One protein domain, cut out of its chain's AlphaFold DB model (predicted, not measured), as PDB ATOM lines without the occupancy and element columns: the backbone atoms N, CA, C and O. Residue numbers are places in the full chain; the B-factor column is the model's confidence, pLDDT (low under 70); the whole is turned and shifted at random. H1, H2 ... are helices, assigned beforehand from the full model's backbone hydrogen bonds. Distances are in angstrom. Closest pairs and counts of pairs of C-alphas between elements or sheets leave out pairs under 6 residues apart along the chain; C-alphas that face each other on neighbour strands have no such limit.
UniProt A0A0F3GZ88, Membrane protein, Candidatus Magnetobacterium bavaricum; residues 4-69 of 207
ATOM      1  N   ARG A   4     174.886  91.235 157.723       61.66
ATOM      2  CA  ARG A   4     174.059  92.455 157.705       61.66
ATOM      3  C   ARG A   4     174.101  93.216 159.031       61.66
ATOM      4  O   ARG A   4     174.348  94.416 159.029       61.66
ATOM      5  N   THR A   5     173.999  92.518 160.163       66.81
ATOM      6  CA  THR A   5     174.061  93.148 161.497       66.81
ATOM      7  C   THR A   5     175.442  93.729 161.807       66.81
ATOM      8  O   THR A   5     175.541  94.788 162.419       66.81
ATOM      9  N   ARG A   6     176.523  93.112 161.309       68.62
ATOM     10  CA  ARG A   6     177.880  93.688 161.400       68.62
ATOM     11  C   ARG A   6     178.040  94.967 160.569       68.62
ATOM     12  O   ARG A   6     178.670  95.909 161.038       68.62
ATOM     13  N   SER A   7     177.452  95.007 159.373       68.31
ATOM     14  CA  SER A   7     177.438  96.193 158.505       68.31
ATOM     15  C   SER A   7     176.640  97.346 159.122       68.31
ATOM     16  O   SER A   7     177.109  98.480 159.129       68.31
ATOM     17  N   ALA A   8     175.461  97.064 159.682       71.12
ATOM     18  CA  ALA A   8     174.617  98.074 160.320       71.12
ATOM     19  C   ALA A   8     175.296  98.706 161.548       71.12
ATOM     20  O   ALA A   8     175.358  99.928 161.656       71.12
ATOM     21  N   LEU A   9     175.893  97.889 162.424       76.94
ATOM     22  CA  LEU A   9     176.632  98.379 163.593       76.94
ATOM     23  C   LEU A   9     177.867  99.205 163.203       76.94
ATOM     24  O   LEU A   9     178.158 100.212 163.843       76.94
ATOM     25  N   PHE A  10     178.573  98.809 162.141       75.00
ATOM     26  CA  PHE A  10     179.719  99.561 161.632       75.00
ATOM     27  C   PHE A  10     179.308 100.914 161.035       75.00
ATOM     28  O   PHE A  10     179.957 101.920 161.308       75.00
ATOM     29  N   ASN A  11     178.199 100.966 160.292       72.25
ATOM     30  CA  ASN A  11     177.649 102.218 159.765       72.25
ATOM     31  C   ASN A  11     177.193 103.162 160.888       72.25
ATOM     32  O   ASN A  11     177.443 104.363 160.822       72.25
ATOM     33  N   LEU A  12     176.572 102.623 161.941       77.62
ATOM     34  CA  LEU A  12     176.146 103.403 163.105       77.62
ATOM     35  C   LEU A  12     177.363 103.977 163.850       77.62
ATOM     36  O   LEU A  12     177.399 105.167 164.163       77.62
ATOM     37  N   PHE A  13     178.405 103.165 164.047       80.75
ATOM     38  CA  PHE A  13     179.675 103.618 164.614       80.75
ATOM     39  C   PHE A  13     180.335 104.713 163.762       80.75
ATOM     40  O   PHE A  13     180.746 105.736 164.306       80.75
ATOM     41  N   LEU A  14     180.397 104.542 162.437       80.31
ATOM     42  CA  LEU A  14     180.946 105.555 161.532       80.31
ATOM     43  C   LEU A  14     180.175 106.875 161.610       80.31
ATOM     44  O   LEU A  14     180.809 107.922 161.717       80.31
ATOM     45  N   ASN A  15     178.841 106.842 161.633       76.00
ATOM     46  CA  ASN A  15     178.036 108.055 161.788       76.00
ATOM     47  C   ASN A  15     178.324 108.767 163.111       76.00
ATOM     48  O   ASN A  15     178.532 109.978 163.119       76.00
ATOM     49  N   ILE A  16     178.410 108.032 164.222       82.81
ATOM     50  CA  ILE A  16     178.756 108.617 165.527       82.81
ATOM     51  C   ILE A  16     180.138 109.285 165.476       82.81
ATOM     52  O   ILE A  16     180.298 110.408 165.958       82.81
ATOM     53  N   VAL A  17     181.128 108.625 164.869       85.19
ATOM     54  CA  VAL A  17     182.486 109.167 164.725       85.19
ATOM     55  C   VAL A  17     182.496 110.425 163.855       85.19
ATOM     56  O   VAL A  17     183.164 111.391 164.213       85.19
ATOM     57  N   ILE A  18     181.741 110.449 162.755       81.50
ATOM     58  CA  ILE A  18     181.627 111.616 161.866       81.50
ATOM     59  C   ILE A  18     180.993 112.795 162.607       81.50
ATOM     60  O   ILE A  18     181.530 113.903 162.565       81.50
ATOM     61  N   VAL A  19     179.905 112.560 163.343       79.50
ATOM     62  CA  VAL A  19     179.243 113.601 164.140       79.50
ATOM     63  C   VAL A  19     180.200 114.157 165.196       79.50
ATOM     64  O   VAL A  19     180.380 115.373 165.279       79.50
ATOM     65  N   LEU A  20     180.896 113.301 165.948       81.75
ATOM     66  CA  LEU A  20     181.892 113.735 166.935       81.75
ATOM     67  C   LEU A  20     183.041 114.523 166.298       81.75
ATOM     68  O   LEU A  20     183.418 115.582 166.805       81.75
ATOM     69  N   ALA A  21     183.573 114.044 165.173       82.25
ATOM     70  CA  ALA A  21     184.627 114.729 164.437       82.25
ATOM     71  C   ALA A  21     184.169 116.114 163.957       82.25
ATOM     72  O   ALA A  21     184.926 117.077 164.071       82.25
ATOM     73  N   SER A  22     182.921 116.240 163.496       76.94
ATOM     74  CA  SER A  22     182.356 117.518 163.058       76.94
ATOM     75  C   SER A  22     182.276 118.541 164.202       76.94
ATOM     76  O   SER A  22     182.690 119.686 164.026       76.94
ATOM     77  N   ILE A  23     181.855 118.124 165.402       81.50
ATOM     78  CA  ILE A  23     181.755 118.996 166.588       81.50
ATOM     79  C   ILE A  23     183.140 119.509 167.008       81.50
ATOM     80  O   ILE A  23     183.319 120.701 167.288       81.50
ATOM     81  N   ILE A  24     184.137 118.620 167.028       85.81
ATOM     82  CA  ILE A  24     185.525 118.964 167.366       85.81
ATOM     83  C   ILE A  24     186.107 119.927 166.324       85.81
ATOM     84  O   ILE A  24     186.729 120.927 166.688       85.81
ATOM     85  N   LEU A  25     185.872 119.661 165.036       83.25
ATOM     86  CA  LEU A  25     186.362 120.494 163.941       83.25
ATOM     87  C   LEU A  25     185.769 121.908 163.994       83.25
ATOM     88  O   LEU A  25     186.513 122.882 163.895       83.25
ATOM     89  N   VAL A  26     184.456 122.035 164.213       80.62
ATOM     90  CA  VAL A  26     183.785 123.339 164.349       80.62
ATOM     91  C   VAL A  26     184.365 124.129 165.526       80.62
ATOM     92  O   VAL A  26     184.657 125.317 165.388       80.62
ATOM     93  N   SER A  27     184.612 123.463 166.657       81.69
ATOM     94  CA  SER A  27     185.195 124.093 167.849       81.69
ATOM     95  C   SER A  27     186.620 124.608 167.599       81.69
ATOM     96  O   SER A  27     186.953 125.728 167.987       81.69
ATOM     97  N   LEU A  28     187.456 123.829 166.903       85.56
ATOM     98  CA  LEU A  28     188.814 124.230 166.515       85.56
ATOM     99  C   LEU A  28     188.817 125.442 165.578       85.56
ATOM    100  O   LEU A  28     189.573 126.390 165.798       85.56
ATOM    101  N   VAL A  29     187.953 125.433 164.558       82.06
ATOM    102  CA  VAL A  29     187.818 126.543 163.603       82.06
ATOM    103  C   VAL A  29     187.370 127.821 164.313       82.06
ATOM    104  O   VAL A  29     187.876 128.902 164.014       82.06
ATOM    105  N   LEU A  30     186.474 127.707 165.296       81.25
ATOM    106  CA  LEU A  30     186.009 128.842 166.087       81.25
ATOM    107  C   LEU A  30     187.123 129.452 166.941       81.25
ATOM    108  O   LEU A  30     187.303 130.670 166.930       81.25
ATOM    109  N   ILE A  31     187.893 128.621 167.649       85.06
ATOM    110  CA  ILE A  31     189.032 129.081 168.458       85.06
ATOM    111  C   ILE A  31     190.059 129.783 167.569       85.06
ATOM    112  O   ILE A  31     190.545 130.861 167.914       85.06
ATOM    113  N   TRP A  32     190.361 129.202 166.407       85.25
ATOM    114  CA  TRP A  32     191.305 129.786 165.460       85.25
ATOM    115  C   TRP A  32     190.813 131.136 164.923       85.25
ATOM    116  O   TRP A  32     191.554 132.116 164.969       85.25
ATOM    117  N   SER A  33     189.540 131.216 164.524       79.31
ATOM    118  CA  SER A  33     188.895 132.449 164.056       79.31
ATOM    119  C   SER A  33     188.937 133.564 165.103       79.31
ATOM    120  O   SER A  33     189.337 134.688 164.794       79.31
ATOM    121  N   LEU A  34     188.607 133.257 166.364       80.06
ATOM    122  CA  LEU A  34     188.697 134.224 167.461       80.06
ATOM    123  C   LEU A  34     190.135 134.699 167.678       80.06
ATOM    124  O   LEU A  34     190.361 135.895 167.843       80.06
ATOM    125  N   ASN A  35     191.110 133.790 167.637       82.38
ATOM    126  CA  ASN A  35     192.518 134.141 167.810       82.38
ATOM    127  C   ASN A  35     193.017 135.076 166.691       82.38
ATOM    128  O   ASN A  35     193.704 136.061 166.959       82.38
ATOM    129  N   THR A  36     192.615 134.826 165.442       80.69
ATOM    130  CA  THR A  36     192.895 135.721 164.310       80.69
ATOM    131  C   THR A  36     192.222 137.084 164.486       80.69
ATOM    132  O   THR A  36     192.849 138.113 164.239       80.69
ATOM    133  N   LEU A  37     190.976 137.108 164.965       77.88
ATOM    134  CA  LEU A  37     190.226 138.338 165.222       77.88
ATOM    135  C   LEU A  37     190.901 139.210 166.296       77.88
ATOM    136  O   LEU A  37     191.031 140.423 166.113       77.88
ATOM    137  N   PHE A  38     191.384 138.590 167.379       78.75
ATOM    138  CA  PHE A  38     192.153 139.266 168.425       78.75
ATOM    139  C   PHE A  38     193.503 139.782 167.910       78.75
ATOM    140  O   PHE A  38     193.873 140.912 168.222       78.75
ATOM    141  N   GLY A  39     194.206 139.006 167.076       75.62
ATOM    142  CA  GLY A  39     195.465 139.430 166.449       75.62
ATOM    143  C   GLY A  39     195.317 140.623 165.494       75.62
ATOM    144  O   GLY A  39     196.254 141.397 165.322       75.62
ATOM    145  N   LEU A  40     194.129 140.811 164.914       78.75
ATOM    146  CA  LEU A  40     193.789 141.945 164.048       78.75
ATOM    147  C   LEU A  40     193.293 143.184 164.821       78.75
ATOM    148  O   LEU A  40     192.914 144.169 164.190       78.75
ATOM    149  N   HIS A  41     193.277 143.157 166.163       75.31
ATOM    150  CA  HIS A  41     192.729 144.225 167.019       75.31
ATOM    151  C   HIS A  41     191.290 144.643 166.663       75.31
ATOM    152  O   HIS A  41     190.868 145.773 166.921       75.31
ATOM    153  N   ILE A  42     190.503 143.737 166.080       71.69
ATOM    154  CA  ILE A  42     189.108 144.023 165.754       71.69
ATOM    155  C   ILE A  42     188.315 143.976 167.060       71.69
ATOM    156  O   ILE A  42     188.266 142.949 167.737       71.69
ATOM    157  N   LEU A  43     187.693 145.100 167.425       72.94
ATOM    158  CA  LEU A  43     186.841 145.167 168.608       72.94
ATOM    159  C   LEU A  43     185.685 144.169 168.463       72.94
ATOM    160  O   LEU A  43     184.893 144.266 167.520       72.94
ATOM    161  N   ILE A  44     185.567 143.241 169.415       72.88
ATOM    162  CA  ILE A  44     184.430 142.324 169.488       72.88
ATOM    163  C   ILE A  44     183.198 143.145 169.851       72.88
ATOM    164  O   ILE A  44     182.974 143.501 171.003       72.88
ATOM    165  N   ASN A  45     182.400 143.447 168.836       79.06
ATOM    166  CA  ASN A  45     181.116 144.114 168.964       79.06
ATOM    167  C   ASN A  45     179.985 143.121 168.681       79.06
ATOM    168  O   ASN A  45     180.193 142.035 168.137       79.06
ATOM    169  N   HIS A  46     178.748 143.516 168.989       74.56
ATOM    170  CA  HIS A  46     177.558 142.712 168.681       74.56
ATOM    171  C   HIS A  46     177.539 142.243 167.212       74.56
ATOM    172  O   HIS A  46     177.242 141.086 166.947       74.56
ATOM    173  N   LYS A  47     177.985 143.086 166.266       79.19
ATOM    174  CA  LYS A  47     178.060 142.761 164.828       79.19
ATOM    175  C   LYS A  47     178.985 141.582 164.508       79.19
ATOM    176  O   LYS A  47     178.609 140.715 163.725       79.19
ATOM    177  N   THR A  48     180.177 141.526 165.107       77.56
ATOM    178  CA  THR A  48     181.131 140.421 164.888       77.56
ATOM    179  C   THR A  48     180.634 139.124 165.514       77.56
ATOM    180  O   THR A  48     180.843 138.046 164.965       77.56
ATOM    181  N   LEU A  49     179.920 139.230 166.636       76.88
ATOM    182  CA  LEU A  49     179.341 138.086 167.330       76.88
ATOM    183  C   LEU A  49     178.171 137.494 166.524       76.88
ATOM    184  O   LEU A  49     178.141 136.290 166.284       76.88
ATOM    185  N   THR A  50     177.282 138.342 165.996       77.75
ATOM    186  CA  THR A  50     176.199 137.925 165.090       77.75
ATOM    187  C   THR A  50     176.738 137.294 163.808       77.75
ATOM    188  O   THR A  50     176.243 136.249 163.395       77.75
ATOM    189  N   ALA A  51     177.781 137.873 163.202       79.19
ATOM    190  CA  ALA A  51     178.407 137.307 162.007       79.19
ATOM    191  C   ALA A  51     179.016 135.920 162.272       79.19
ATOM    192  O   ALA A  51     178.855 135.018 161.455       79.19
ATOM    193  N   SER A  52     179.655 135.722 163.430       76.62
ATOM    194  CA  SER A  52     180.224 134.429 163.831       76.62
ATOM    195  C   SER A  52     179.148 133.353 164.034       76.62
ATOM    196  O   SER A  52     179.271 132.248 163.508       76.62
ATOM    197  N   ILE A  53     178.048 133.691 164.722       79.69
ATOM    198  CA  ILE A  53     176.899 132.784 164.903       79.69
ATOM    199  C   ILE A  53     176.270 132.424 163.555       79.69
ATOM    200  O   ILE A  53     175.995 131.255 163.296       79.69
ATOM    201  N   PHE A  54     176.079 133.410 162.678       80.81
ATOM    202  CA  PHE A  54     175.528 133.179 161.346       80.81
ATOM    203  C   PHE A  54     176.428 132.261 160.507       80.81
ATOM    204  O   PHE A  54     175.939 131.359 159.834       80.81
ATOM    205  N   LEU A  55     177.748 132.438 160.592       80.56
ATOM    206  CA  LEU A  55     178.715 131.610 159.875       80.56
ATOM    207  C   LEU A  55     178.760 130.174 160.416       80.56
ATOM    208  O   LEU A  55     178.841 129.227 159.634       80.56
ATOM    209  N   MET A  56     178.640 129.993 161.736       78.25
ATOM    210  CA  MET A  56     178.462 128.675 162.354       78.25
ATOM    211  C   MET A  56     177.179 127.991 161.878       78.25
ATOM    212  O   MET A  56     177.230 126.827 161.490       78.25
ATOM    213  N   LEU A  57     176.052 128.710 161.854       78.62
ATOM    214  CA  LEU A  57     174.769 128.189 161.376       78.62
ATOM    215  C   LEU A  57     174.856 127.770 159.903       78.62
ATOM    216  O   LEU A  57     174.443 126.669 159.551       78.62
ATOM    217  N   LEU A  58     175.447 128.611 159.052       77.75
ATOM    218  CA  LEU A  58     175.652 128.314 157.636       77.75
ATOM    219  C   LEU A  58     176.530 127.070 157.448       77.75
ATOM    220  O   LEU A  58     176.215 126.205 156.637       77.75
ATOM    221  N   THR A  59     177.610 126.954 158.225       73.31
ATOM    222  CA  THR A  59     178.519 125.799 158.171       73.31
ATOM    223  C   THR A  59     177.822 124.528 158.655       73.31
ATOM    224  O   THR A  59     177.971 123.481 158.038       73.31
ATOM    225  N   TYR A  60     177.011 124.614 159.710       73.69
ATOM    226  CA  TYR A  60     176.198 123.505 160.210       73.69
ATOM    227  C   TYR A  60     175.160 123.042 159.178       73.69
ATOM    228  O   TYR A  60     175.016 121.843 158.952       73.69
ATOM    229  N   ILE A  61     174.476 123.978 158.510       75.00
ATOM    230  CA  ILE A  61     173.538 123.671 157.421       75.00
ATOM    231  C   ILE A  61     174.275 123.048 156.233       75.00
ATOM    232  O   ILE A  61     173.765 122.110 155.640       75.00
ATOM    233  N   MET A  62     175.475 123.518 155.890       72.88
ATOM    234  CA  MET A  62     176.270 122.915 154.818       72.88
ATOM    235  C   MET A  62     176.743 121.505 155.183       72.88
ATOM    236  O   MET A  62     176.646 120.610 154.357       72.88
ATOM    237  N   LEU A  63     177.202 121.275 156.415       67.19
ATOM    238  CA  LEU A  63     177.678 119.961 156.858       67.19
ATOM    239  C   LEU A  63     176.539 118.938 156.985       67.19
ATOM    240  O   LEU A  63     176.677 117.829 156.482       67.19
ATOM    241  N   ASN A  64     175.402 119.309 157.582       65.19
ATOM    242  CA  ASN A  64     174.251 118.405 157.740       65.19
ATOM    243  C   ASN A  64     173.324 118.380 156.517       65.19
ATOM    244  O   ASN A  64     172.596 117.420 156.301       65.19
ATOM    245  N   GLY A  65     173.344 119.417 155.682       55.03
ATOM    246  CA  GLY A  65     172.624 119.446 154.409       55.03
ATOM    247  C   GLY A  65     173.243 118.517 153.364       55.03
ATOM    248  O   GLY A  65     172.546 118.069 152.457       55.03
ATOM    249  N   ILE A  66     174.524 118.157 153.515       53.50
ATOM    250  CA  ILE A  66     175.169 117.128 152.688       53.50
ATOM    251  C   ILE A  66     174.618 115.725 153.008       53.50
ATOM    252  O   ILE A  66     174.509 114.915 152.086       53.50
ATOM    253  N   ASP A  67     174.146 115.459 154.233       48.62
ATOM    254  CA  ASP A  67     173.433 114.207 154.559       48.62
ATOM    255  C   ASP A  67     172.062 114.108 153.868       48.62
ATOM    256  O   ASP A  67     171.563 113.008 153.641       48.62
ATOM    257  N   PHE A  68     171.471 115.234 153.450       45.97
ATOM    258  CA  PHE A  68     170.244 115.241 152.646       45.97
ATOM    259  C   PHE A  68     170.506 114.921 151.162       45.97
ATOM    260  O   PHE A  68     169.591 114.545 150.430       45.97
ATOM    261  N   SER A  69     171.756 115.059 150.702       40.09
ATOM    262  CA  SER A  69     172.144 114.844 149.303       40.09
ATOM    263  C   SER A  69     172.943 113.557 149.068       40.09
ATOM    264  O   SER A  69     173.170 113.184 147.913       40.09
TER     265      SER A  69
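Overview. This is residues 4 to 69 of the 207 residues of the protein "Membrane protein" of Candidatus Magnetobacterium bavaricum (UniProt A0A0F3GZ88). One long helix, H1, runs the length of the model, and a shorter helix, H2, folds back beside its second half, so that the pair makes a long, uneven U. The first residues of H1, 4 to 18, stick out free beyond H2. The printed part has 66 residues with two named helices, H1 then H2, and no named strand; its class is all helix. It is only just extended, close to loose, with a radius of gyration of the C-alphas of 16.5 A, and a rod spanning 56 by 21 by 14 A.

Along the chain. H1 holds residues 4 to 39, 52.4 A from C-alpha 4 at (174.059, 92.455, 157.705) to C-alpha 39 at (195.465, 139.430, 166.449). H2 holds residues 46 to 65, 27.7 A long, and ends at C-alpha 65 at (172.624, 119.446, 154.409).

Arrangement. H1 and H2 are close but not clearly touching; their closest C-alphas, of Val 26 and Met 56, are 7.8 A apart. They run opposite ways at a shallow tilt of 21 degrees. In H1 and H2 every O i to N i+4 pair is within hydrogen-bond range.

Size, cuts and confidence. The C-alphas of Arg 4 and His 41, the two farthest apart, are 55.8 A apart. The printed part has no cut, and the link from H1 to H2 is short, with 6 residues. Residues 4 to 7 and 63 to 69 have pLDDT under 70.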